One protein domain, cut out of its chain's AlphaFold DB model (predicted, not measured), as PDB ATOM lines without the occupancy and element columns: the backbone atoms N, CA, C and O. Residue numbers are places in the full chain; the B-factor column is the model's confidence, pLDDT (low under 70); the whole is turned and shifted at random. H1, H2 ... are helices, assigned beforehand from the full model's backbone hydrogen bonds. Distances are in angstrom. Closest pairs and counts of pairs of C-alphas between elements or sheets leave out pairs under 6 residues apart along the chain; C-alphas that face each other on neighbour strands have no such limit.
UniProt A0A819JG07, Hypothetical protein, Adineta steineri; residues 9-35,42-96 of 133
ATOM      1  N   LEU A   9     116.691 172.066 192.900       78.50
ATOM      2  CA  LEU A   9     118.157 172.178 192.819       78.50
ATOM      3  C   LEU A   9     118.862 170.812 192.857       78.50
ATOM      4  O   LEU A   9     120.071 170.741 192.643       78.50
ATOM      5  N   LEU A  10     118.126 169.734 193.141       81.56
ATOM      6  CA  LEU A  10     118.657 168.376 193.116       81.56
ATOM      7  C   LEU A  10     118.862 167.873 191.678       81.56
ATOM      8  O   LEU A  10     119.875 167.239 191.406       81.56
ATOM      9  N   LEU A  11     117.959 168.227 190.756       85.62
ATOM     10  CA  LEU A  11     117.982 167.764 189.361       85.62
ATOM     11  C   LEU A  11     119.260 168.181 188.599       85.62
ATOM     12  O   LEU A  11     119.901 167.318 187.991       85.62
ATOM     13  N   PRO A  12     119.711 169.452 188.656       85.56
ATOM     14  CA  PRO A  12     120.972 169.845 188.029       85.56
ATOM     15  C   PRO A  12     122.181 169.173 188.681       85.56
ATOM     16  O   PRO A  12     123.121 168.791 187.989       85.56
ATOM     17  N   LEU A  13     122.159 169.012 190.010       84.38
ATOM     18  CA  LEU A  13     123.251 168.378 190.746       84.38
ATOM     19  C   LEU A  13     123.422 166.915 190.328       84.38
ATOM     20  O   LEU A  13     124.542 166.454 190.129       84.38
ATOM     21  N   GLU A  14     122.312 166.200 190.186       86.06
ATOM     22  CA  GLU A  14     122.295 164.805 189.766       86.06
ATOM     23  C   GLU A  14     122.749 164.654 188.306       86.06
ATOM     24  O   GLU A  14     123.615 163.834 188.008       86.06
ATOM     25  N   THR A  15     122.294 165.539 187.415       89.06
ATOM     26  CA  THR A  15     122.759 165.581 186.015       89.06
ATOM     27  C   THR A  15     124.267 165.837 185.926       89.06
ATOM     28  O   THR A  15     124.993 165.145 185.211       89.06
ATOM     29  N   MET A  16     124.769 166.802 186.699       88.12
ATOM     30  CA  MET A  16     126.193 167.132 186.753       88.12
ATOM     31  C   MET A  16     127.024 165.979 187.335       88.12
ATOM     32  O   MET A  16     128.159 165.755 186.912       88.12
ATOM     33  N   HIS A  17     126.471 165.217 188.279       85.88
ATOM     34  CA  HIS A  17     127.099 164.003 188.789       85.88
ATOM     35  C   HIS A  17     127.239 162.950 187.683       85.88
ATOM     36  O   HIS A  17     128.352 162.485 187.438       85.88
ATOM     37  N   PHE A  18     126.155 162.629 186.971       88.06
ATOM     38  CA  PHE A  18     126.189 161.670 185.863       88.06
ATOM     39  C   PHE A  18     127.209 162.048 184.789       88.06
ATOM     40  O   PHE A  18     127.986 161.198 184.359       88.06
ATOM     41  N   PHE A  19     127.260 163.323 184.406       90.56
ATOM     42  CA  PHE A  19     128.204 163.807 183.404       90.56
ATOM     43  C   PHE A  19     129.666 163.635 183.840       90.56
ATOM     44  O   PHE A  19     130.479 163.092 183.090       90.56
ATOM     45  N   ASN A  20     129.993 164.020 185.080       86.69
ATOM     46  CA  ASN A  20     131.341 163.854 185.626       86.69
ATOM     47  C   ASN A  20     131.756 162.380 185.691       86.69
ATOM     48  O   ASN A  20     132.870 162.038 185.298       86.69
ATOM     49  N   PHE A  21     130.864 161.503 186.157       85.44
ATOM     50  CA  PHE A  21     131.143 160.069 186.202       85.44
ATOM     51  C   PHE A  21     131.305 159.475 184.800       85.44
ATOM     52  O   PHE A  21     132.242 158.711 184.580       85.44
ATOM     53  N   GLY A  22     130.451 159.854 183.846       87.50
ATOM     54  CA  GLY A  22     130.528 159.380 182.465       87.50
ATOM     55  C   GLY A  22     131.866 159.720 181.810       87.50
ATOM     56  O   GLY A  22     132.557 158.826 181.323       87.50
ATOM     57  N   ILE A  23     132.275 160.990 181.870       87.12
ATOM     58  CA  ILE A  23     133.560 161.427 181.304       87.12
ATOM     59  C   ILE A  23     134.729 160.724 181.993       87.12
ATOM     60  O   ILE A  23     135.635 160.240 181.316       87.12
ATOM     61  N   LEU A  24     134.709 160.639 183.326       85.62
ATOM     62  CA  LEU A  24     135.786 160.012 184.087       85.62
ATOM     63  C   LEU A  24     135.993 158.548 183.672       85.62
ATOM     64  O   LEU A  24     137.128 158.135 183.452       85.62
ATOM     65  N   TYR A  25     134.915 157.774 183.521       84.25
ATOM     66  CA  TYR A  25     135.013 156.371 183.107       84.25
ATOM     67  C   TYR A  25     135.512 156.200 181.677       84.25
ATOM     68  O   TYR A  25     136.308 155.297 181.413       84.25
ATOM     69  N   VAL A  26     135.094 157.080 180.766       86.19
ATOM     70  CA  VAL A  26     135.605 157.081 179.392       86.19
ATOM     71  C   VAL A  26     137.107 157.365 179.388       86.19
ATOM     72  O   VAL A  26     137.861 156.616 178.773       86.19
ATOM     73  N   LEU A  27     137.565 158.380 180.126       85.31
ATOM     74  CA  LEU A  27     138.988 158.723 180.217       85.31
ATOM     75  C   LEU A  27     139.825 157.591 180.821       85.31
ATOM     76  O   LEU A  27     140.888 157.279 180.292       85.31
ATOM     77  N   ILE A  28     139.338 156.944 181.884       83.62
ATOM     78  CA  ILE A  28     140.014 155.788 182.489       83.62
ATOM     79  C   ILE A  28     140.152 154.651 181.471       83.62
ATOM     80  O   ILE A  28     141.219 154.051 181.369       83.62
ATOM     81  N   ALA A  29     139.100 154.364 180.700       83.81
ATOM     82  CA  ALA A  29     139.146 153.329 179.673       83.81
ATOM     83  C   ALA A  29     140.157 153.661 178.562       83.81
ATOM     84  O   ALA A  29     140.914 152.786 178.149       83.81
ATOM     85  N   GLN A  30     140.211 154.921 178.115       82.31
ATOM     86  CA  GLN A  30     141.192 155.368 177.119       82.31
ATOM     87  C   GLN A  30     142.627 155.257 177.648       82.31
ATOM     88  O   GLN A  30     143.490 154.701 176.977       82.31
ATOM     89  N   GLN A  31     142.877 155.695 178.884       80.31
ATOM     90  CA  GLN A  31     144.206 155.597 179.497       80.31
ATOM     91  C   GLN A  31     144.641 154.149 179.723       80.31
ATOM     92  O   GLN A  31     145.796 153.808 179.479       80.31
ATOM     93  N   ALA A  32     143.727 153.281 180.164       80.12
ATOM     94  CA  ALA A  32     144.020 151.861 180.317       80.12
ATOM     95  C   ALA A  32     144.436 151.238 178.980       80.12
ATOM     96  O   ALA A  32     145.335 150.410 178.953       80.12
ATOM     97  N   LEU A  33     143.825 151.661 177.877       80.19
ATOM     98  CA  LEU A  33     144.144 151.171 176.543       80.19
ATOM     99  C   LEU A  33     145.488 151.691 176.011       80.19
ATOM    100  O   LEU A  33     146.210 150.929 175.379       80.19
ATOM    101  N   GLU A  34     145.853 152.940 176.305       78.50
ATOM    102  CA  GLU A  34     147.162 153.505 175.938       78.50
ATOM    103  C   GLU A  34     148.328 152.883 176.721       78.50
ATOM    104  O   GLU A  34     149.425 152.729 176.185       78.50
ATOM    105  N   ILE A  35     148.107 152.548 177.995       80.75
ATOM    106  CA  ILE A  35     149.148 152.033 178.898       80.75
ATOM    107  C   ILE A  35     149.253 150.500 178.823       80.75
ATOM    108  O   ILE A  35     150.296 149.933 179.153       80.75
ATOM    109  N   GLY A  42     141.645 144.880 179.137       82.94
ATOM    110  CA  GLY A  42     140.526 144.449 179.980       82.94
ATOM    111  C   GLY A  42     140.952 144.124 181.416       82.94
ATOM    112  O   GLY A  42     140.264 144.501 182.363       82.94
ATOM    113  N   THR A  43     142.124 143.511 181.600       88.69
ATOM    114  CA  THR A  43     142.674 143.193 182.926       88.69
ATOM    115  C   THR A  43     143.063 144.459 183.685       88.69
ATOM    116  O   THR A  43     142.719 144.597 184.857       88.69
ATOM    117  N   LEU A  44     143.720 145.422 183.025       87.19
ATOM    118  CA  LEU A  44     144.070 146.706 183.645       87.19
ATOM    119  C   LEU A  44     142.828 147.510 184.034       87.19
ATOM    120  O   LEU A  44     142.745 148.009 185.157       87.19
ATOM    121  N   GLN A  45     141.831 147.574 183.153       88.38
ATOM    122  CA  GLN A  45     140.551 148.205 183.460       88.38
ATOM    123  C   GLN A  45     139.840 147.498 184.630       88.38
ATOM    124  O   GLN A  45     139.316 148.160 185.529       88.38
ATOM    125  N   GLY A  46     139.884 146.163 184.667       89.06
ATOM    126  CA  GLY A  46     139.364 145.345 185.761       89.06
ATOM    127  C   GLY A  46     140.047 145.622 187.101       89.06
ATOM    128  O   GLY A  46     139.357 145.777 188.105       89.06
ATOM    129  N   ILE A  47     141.376 145.768 187.129       91.44
ATOM    130  CA  ILE A  47     142.128 146.134 188.341       91.44
ATOM    131  C   ILE A  47     141.736 147.539 188.804       91.44
ATOM    132  O   ILE A  47     141.378 147.725 189.966       91.44
ATOM    133  N   VAL A  48     141.735 148.524 187.902       89.19
ATOM    134  CA  VAL A  48     141.394 149.915 188.245       89.19
ATOM    135  C   VAL A  48     139.979 150.009 188.815       89.19
ATOM    136  O   VAL A  48     139.767 150.655 189.849       89.19
ATOM    137  N   TYR A  49     139.010 149.332 188.194       88.75
ATOM    138  CA  TYR A  49     137.638 149.303 188.690       88.75
ATOM    139  C   TYR A  49     137.484 148.467 189.951       88.75
ATOM    140  O   TYR A  49     136.806 148.913 190.872       88.75
ATOM    141  N   GLY A  50     138.144 147.319 190.052       91.31
ATOM    142  CA  GLY A  50     138.138 146.480 191.248       91.31
ATOM    143  C   GLY A  50     138.674 147.221 192.472       91.31
ATOM    144  O   GLY A  50     138.041 147.221 193.530       91.31
ATOM    145  N   THR A  51     139.783 147.946 192.330       92.56
ATOM    146  CA  THR A  51     140.341 148.762 193.414       92.56
ATOM    147  C   THR A  51     139.444 149.956 193.738       92.56
ATOM    148  O   THR A  51     139.164 150.210 194.909       92.56
ATOM    149  N   SER A  52     138.943 150.673 192.730       88.25
ATOM    150  CA  SER A  52     138.142 151.889 192.946       88.25
ATOM    151  C   SER A  52     136.750 151.589 193.513       88.25
ATOM    152  O   SER A  52     136.299 152.229 194.468       88.25
ATOM    153  N   PHE A  53     136.060 150.597 192.947       88.38
ATOM    154  CA  PHE A  53     134.706 150.211 193.335       88.38
ATOM    155  C   PHE A  53     134.655 149.194 194.471       88.38
ATOM    156  O   PHE A  53     133.666 149.191 195.200       88.38
ATOM    157  N   GLY A  54     135.676 148.358 194.640       90.38
ATOM    158  CA  GLY A  54     135.790 147.439 195.768       90.38
ATOM    159  C   GLY A  54     136.393 148.144 196.977       90.38
ATOM    160  O   GLY A  54     135.671 148.686 197.819       90.38
ATOM    161  N   LEU A  55     137.726 148.174 197.041       92.06
ATOM    162  CA  LEU A  55     138.473 148.713 198.184       92.06
ATOM    163  C   LEU A  55     138.141 150.185 198.455       92.06
ATOM    164  O   LEU A  55     137.818 150.549 199.585       92.06
ATOM    165  N   GLY A  56     138.145 151.025 197.419       89.62
ATOM    166  CA  GLY A  56     137.866 152.453 197.541       89.62
ATOM    167  C   GLY A  56     136.470 152.739 198.097       89.62
ATOM    168  O   GLY A  56     136.312 153.559 199.009       89.62
ATOM    169  N   ARG A  57     135.435 152.036 197.613       89.12
ATOM    170  CA  ARG A  57     134.083 152.182 198.176       89.12
ATOM    171  C   ARG A  57     133.989 151.620 199.588       89.12
ATOM    172  O   ARG A  57     133.349 152.273 200.407       89.12
ATOM    173  N   GLY A  58     134.615 150.482 199.877       94.25
ATOM    174  CA  GLY A  58     134.623 149.886 201.215       94.25
ATOM    175  C   GLY A  58     135.207 150.833 202.263       94.25
ATOM    176  O   GLY A  58     134.538 151.172 203.238       94.25
ATOM    177  N   VAL A  59     136.409 151.359 202.009       93.81
ATOM    178  CA  VAL A  59     137.077 152.324 202.899       93.81
ATOM    179  C   VAL A  59     136.228 153.584 203.079       93.81
ATOM    180  O   VAL A  59     135.995 154.032 204.204       93.81
ATOM    181  N   ARG A  60     135.682 154.129 201.986       89.69
ATOM    182  CA  ARG A  60     134.802 155.303 202.043       89.69
ATOM    183  C   ARG A  60     133.554 155.052 202.888       89.69
ATOM    184  O   ARG A  60     133.142 155.957 203.611       89.69
ATOM    185  N   LEU A  61     132.943 153.872 202.785       92.31
ATOM    186  CA  LEU A  61     131.755 153.509 203.560       92.31
ATOM    187  C   LEU A  61     132.068 153.437 205.055       92.31
ATOM    188  O   LEU A  61     131.310 154.002 205.838       92.31
ATOM    189  N   LEU A  62     133.194 152.834 205.446       93.62
ATOM    190  CA  LEU A  62     133.618 152.778 206.850       93.62
ATOM    191  C   LEU A  62     133.838 154.181 207.431       93.62
ATOM    192  O   LEU A  62     133.313 154.502 208.497       93.62
ATOM    193  N   ILE A  63     134.534 155.051 206.692       90.88
ATOM    194  CA  ILE A  63     134.749 156.451 207.086       90.88
ATOM    195  C   ILE A  63     133.411 157.197 207.181       90.88
ATOM    196  O   ILE A  63     133.155 157.903 208.158       90.88
ATOM    197  N   SER A  64     132.527 157.012 206.195       88.94
ATOM    198  CA  SER A  64     131.196 157.625 206.196       88.94
ATOM    199  C   SER A  64     130.382 157.184 207.404       88.94
ATOM    200  O   SER A  64     129.688 158.005 207.998       88.94
ATOM    201  N   LEU A  65     130.434 155.897 207.747       89.94
ATOM    202  CA  LEU A  65     129.682 155.320 208.853       89.94
ATOM    203  C   LEU A  65     130.181 155.881 210.187       89.94
ATOM    204  O   LEU A  65     129.380 156.327 211.009       89.94
ATOM    205  N   PHE A  66     131.500 155.954 210.361       89.50
ATOM    206  CA  PHE A  66     132.111 156.550 211.545       89.50
ATOM    207  C   PHE A  66     131.670 158.008 211.740       89.50
ATOM    208  O   PHE A  66     131.182 158.378 212.807       89.50
ATOM    209  N   ILE A  67     131.738 158.824 210.687       86.81
ATOM    210  CA  ILE A  67     131.326 160.233 210.755       86.81
ATOM    211  C   ILE A  67     129.806 160.353 210.965       86.81
ATOM    212  O   ILE A  67     129.359 161.216 211.720       86.81
ATOM    213  N   TYR A  68     129.000 159.482 210.350       84.38
ATOM    214  CA  TYR A  68     127.540 159.503 210.480       84.38
ATOM    215  C   TYR A  68     127.063 159.210 211.910       84.38
ATOM    216  O   TYR A  68     126.083 159.801 212.355       84.38
ATOM    217  N   THR A  69     127.753 158.331 212.644       85.69
ATOM    218  CA  THR A  69     127.384 157.999 214.035       85.69
ATOM    219  C   THR A  69     127.693 159.117 215.034       85.69
ATOM    220  O   THR A  69     127.052 159.192 216.079       85.69
ATOM    221  N   ARG A  70     128.652 160.001 214.729       82.69
ATOM    222  CA  ARG A  70     129.112 161.059 215.648       82.69
ATOM    223  C   ARG A  70     128.680 162.470 215.244       82.69
ATOM    224  O   ARG A  70     128.636 163.351 216.098       82.69
ATOM    225  N   MET A  71     128.371 162.714 213.969       79.56
ATOM    226  CA  MET A  71     128.106 164.055 213.437       79.56
ATOM    227  C   MET A  71     126.809 164.136 212.629       79.56
ATOM    228  O   MET A  71     126.320 163.170 212.050       79.56
ATOM    229  N   LYS A  72     126.254 165.350 212.518       77.50
ATOM    230  CA  LYS A  72     125.086 165.617 211.665       77.50
ATOM    231  C   LYS A  72     125.438 165.379 210.190       77.50
ATOM    232  O   LYS A  72     126.480 165.832 209.720       77.50
ATOM    233  N   LYS A  73     124.496 164.810 209.424       70.25
ATOM    234  CA  LYS A  73     124.606 164.495 207.977       70.25
ATOM    235  C   LYS A  73     125.193 165.612 207.104       70.25
ATOM    236  O   LYS A  73     125.787 165.354 206.066       70.25
ATOM    237  N   ARG A  74     125.015 166.869 207.514       72.06
ATOM    238  CA  ARG A  74     125.497 168.055 206.793       72.06
ATOM    239  C   ARG A  74     127.027 168.131 206.721       72.06
ATOM    240  O   ARG A  74     127.540 168.607 205.715       72.06
ATOM    241  N   TYR A  75     127.736 167.638 207.737       79.38
ATOM    242  CA  TYR A  75     129.201 167.678 207.781       79.38
ATOM    243  C   TYR A  75     129.850 166.641 206.862       79.38
ATOM    244  O   TYR A  75     130.884 166.934 206.275       79.38
ATOM    245  N   LEU A  76     129.205 165.488 206.640       84.75
ATOM    246  CA  LEU A  76     129.678 164.474 205.687       84.75
ATOM    247  C   LEU A  76     129.898 165.073 204.296       84.75
ATOM    248  O   LEU A  76     130.979 164.954 203.734       84.75
ATOM    249  N   PHE A  77     128.893 165.773 203.762       80.81
ATOM    250  CA  PHE A  77     128.989 166.378 202.432       80.81
ATOM    251  C   PHE A  77     130.101 167.427 202.331       80.81
ATOM    252  O   PHE A  77     130.745 167.511 201.290       80.81
ATOM    253  N   LEU A  78     130.340 168.207 203.391       84.38
ATOM    254  CA  LEU A  78     131.428 169.190 203.420       84.38
ATOM    255  C   LEU A  78     132.802 168.517 203.435       84.38
ATOM    256  O   LEU A  78     133.672 168.912 202.668       84.38
ATOM    257  N   ILE A  79     132.979 167.481 204.255       87.69
ATOM    258  CA  ILE A  79     134.239 166.730 204.335       87.69
ATOM    259  C   ILE A  79     134.547 166.069 202.987       87.69
ATOM    260  O   ILE A  79     135.668 166.171 202.496       87.69
ATOM    261  N   TYR A  80     133.548 165.460 202.340       87.94
ATOM    262  CA  TYR A  80     133.728 164.885 201.004       87.94
ATOM    263  C   TYR A  80     134.020 165.939 199.935       87.94
ATOM    264  O   TYR A  80     134.844 165.688 199.058       87.94
ATOM    265  N   ALA A  81     133.386 167.112 200.006       87.31
ATOM    266  CA  ALA A  81     133.668 168.209 199.086       87.31
ATOM    267  C   ALA A  81     135.105 168.728 199.252       87.31
ATOM    268  O   ALA A  81     135.797 168.908 198.255       87.31
ATOM    269  N   LEU A  82     135.577 168.903 200.491       90.56
ATOM    270  CA  LEU A  82     136.959 169.296 200.778       90.56
ATOM    271  C   LEU A  82     137.957 168.247 200.285       90.56
ATOM    272  O   LEU A  82     138.928 168.592 199.621       90.56
ATOM    273  N   PHE A  83     137.698 166.967 200.551       90.75
ATOM    274  CA  PHE A  83     138.552 165.879 200.078       90.75
ATOM    275  C   PHE A  83     138.632 165.839 198.544       90.75
ATOM    276  O   PHE A  83     139.716 165.703 197.980       90.75
ATOM    277  N   ASN A  84     137.496 166.011 197.860       89.25
ATOM    278  CA  ASN A  84     137.458 166.088 196.402       89.25
ATOM    279  C   ASN A  84     138.225 167.311 195.876       89.25
ATOM    280  O   ASN A  84     139.016 167.171 194.949       89.25
ATOM    281  N   LEU A  85     138.060 168.474 196.511       92.12
ATOM    282  CA  LEU A  85     138.763 169.705 196.153       92.12
ATOM    283  C   LEU A  85     140.283 169.536 196.281       92.12
ATOM    284  O   LEU A  85     141.013 169.899 195.363       92.12
ATOM    285  N   VAL A  86     140.761 168.915 197.360       94.50
ATOM    286  CA  VAL A  86     142.186 168.582 197.530       94.50
ATOM    287  C   VAL A  86     142.668 167.649 196.416       94.50
ATOM    288  O   VAL A  86     143.710 167.905 195.818       94.50
ATOM    289  N   GLY A  87     141.897 166.610 196.080       89.62
ATOM    290  CA  GLY A  87     142.225 165.705 194.975       89.62
ATOM    291  C   GLY A  87     142.326 166.420 193.623       89.62
ATOM    292  O   GLY A  87     143.281 166.197 192.879       89.62
ATOM    293  N   VAL A  88     141.393 167.331 193.332       89.44
ATOM    294  CA  VAL A  88     141.419 168.157 192.115       89.44
ATOM    295  C   VAL A  88     142.633 169.076 192.101       89.44
ATOM    296  O   VAL A  88     143.261 169.208 191.055       89.44
ATOM    297  N   ILE A  89     143.005 169.678 193.233       93.44
ATOM    298  CA  ILE A  89     144.216 170.505 193.329       93.44
ATOM    299  C   ILE A  89     145.457 169.668 193.022       93.44
ATOM    300  O   ILE A  89     146.257 170.065 192.178       93.44
ATOM    301  N   ILE A  90     145.602 168.495 193.643       94.25
ATOM    302  CA  ILE A  90     146.750 167.604 193.414       94.25
ATOM    303  C   ILE A  90     146.821 167.187 191.941       94.25
ATOM    304  O   ILE A  90     147.880 167.290 191.322       94.25
ATOM    305  N   TYR A  91     145.694 166.770 191.358       88.38
ATOM    306  CA  TYR A  91     145.638 166.395 189.948       88.38
ATOM    307  C   TYR A  91     145.915 167.585 189.022       88.38
ATOM    308  O   TYR A  91     146.610 167.438 188.023       88.38
ATOM    309  N   SER A  92     145.426 168.778 189.365       88.75
ATOM    310  CA  SER A  92     145.689 170.003 188.603       88.75
ATOM    311  C   SER A  92     147.168 170.367 188.647       88.75
ATOM    312  O   SER A  92     147.734 170.685 187.608       88.75
ATOM    313  N   ILE A  93     147.825 170.252 189.806       92.06
ATOM    314  CA  ILE A  93     149.275 170.445 189.941       92.06
ATOM    315  C   ILE A  93     150.020 169.411 189.094       92.06
ATOM    316  O   ILE A  93     150.877 169.785 188.296       92.06
ATOM    317  N   TYR A  94     149.660 168.128 189.196       90.38
ATOM    318  CA  TYR A  94     150.245 167.076 188.362       90.38
ATOM    319  C   TYR A  94     150.074 167.373 186.866       90.38
ATOM    320  O   TYR A  94     151.028 167.271 186.099       90.38
ATOM    321  N   CYS A  95     148.879 167.794 186.451       84.44
ATOM    322  CA  CYS A  95     148.578 168.147 185.070       84.44
ATOM    323  C   CYS A  95     149.397 169.358 184.613       84.44
ATOM    324  O   CYS A  95     149.985 169.309 183.541       84.44
ATOM    325  N   LEU A  96     149.517 170.407 185.433       84.38
ATOM    326  CA  LEU A  96     150.337 171.584 185.130       84.38
ATOM    327  C   LEU A  96     151.822 171.227 184.978       84.38
ATOM    328  O   LEU A  96     152.469 171.721 184.056       84.38
TER     329      LEU A  96
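This is residues 9 to 35 and 42 to 96 of the 133 residues of the protein "Hypothetical protein" of Adineta steineri (UniProt A0A819JG07). Three long helices make a loose, open zigzag: H1 and H2 meet near the end of H1 and the beginning of H2 as one V, and H2 and H3 meet near their tight link as a second V. Away from these two corners the helices splay apart, and residues 9 to 24, 50 to 59 and 81 to 96 stand free. The printed part has 82 residues, with three named helices in the order H1, H2, H3 and no named strand, and its class is all helix. The whole is loose, with a radius of gyration of the C-alphas of 15.3 A, and elongated, spanning 44 by 28 by 27 A.

H1, residues 9 to 35, touches H2, residues 42 to 70, with residues 28 to 32 alone, and H2 touches H1 with residues 44 to 45 alone. Their closest C-alphas, those of Ala 32 and Gln 45, are 5.9 A apart. The two run opposite ways at a steep tilt of 37 degrees, only just past shallow. H2 and H3, residues 73 to 96, form a helical hairpin and only just touch, with 3 pairs of C-alphas within 8 A, through residues 64 to 68 of H2 and residue 76 of H3 alone. Their closest C-alphas, those of Ile 67 and Leu 76, are 6.8 A apart. They run opposite ways at a steep tilt of 38 degrees, only just past shallow. H1 and H3 are apart. The O i to N i+4 pairs within hydrogen-bond range are 22 of 23 in H1, 22 of 25 in H2 and 18 of 20 in H3.

H1 is 39.5 A long from C-alpha 9 at (118.157, 172.178, 192.819) to C-alpha 35. H2 is 41.0 A long from C-alpha 42 at (140.526, 144.449, 179.980) to C-alpha 70. H3 is 35.1 A long and ends with C-alpha 96 at (150.337, 171.584, 185.130).

The two C-alphas farthest apart, those of Glu 34 and Arg 70, are 44.3 A apart. Residues 36 to 41 are cut out, and C-alphas 35 and 42 are 11.5 A apart across the cut. The link from H2 to H3 is tight. The mean pLDDT of the printed part is 86.8, and no printed residue is under 70.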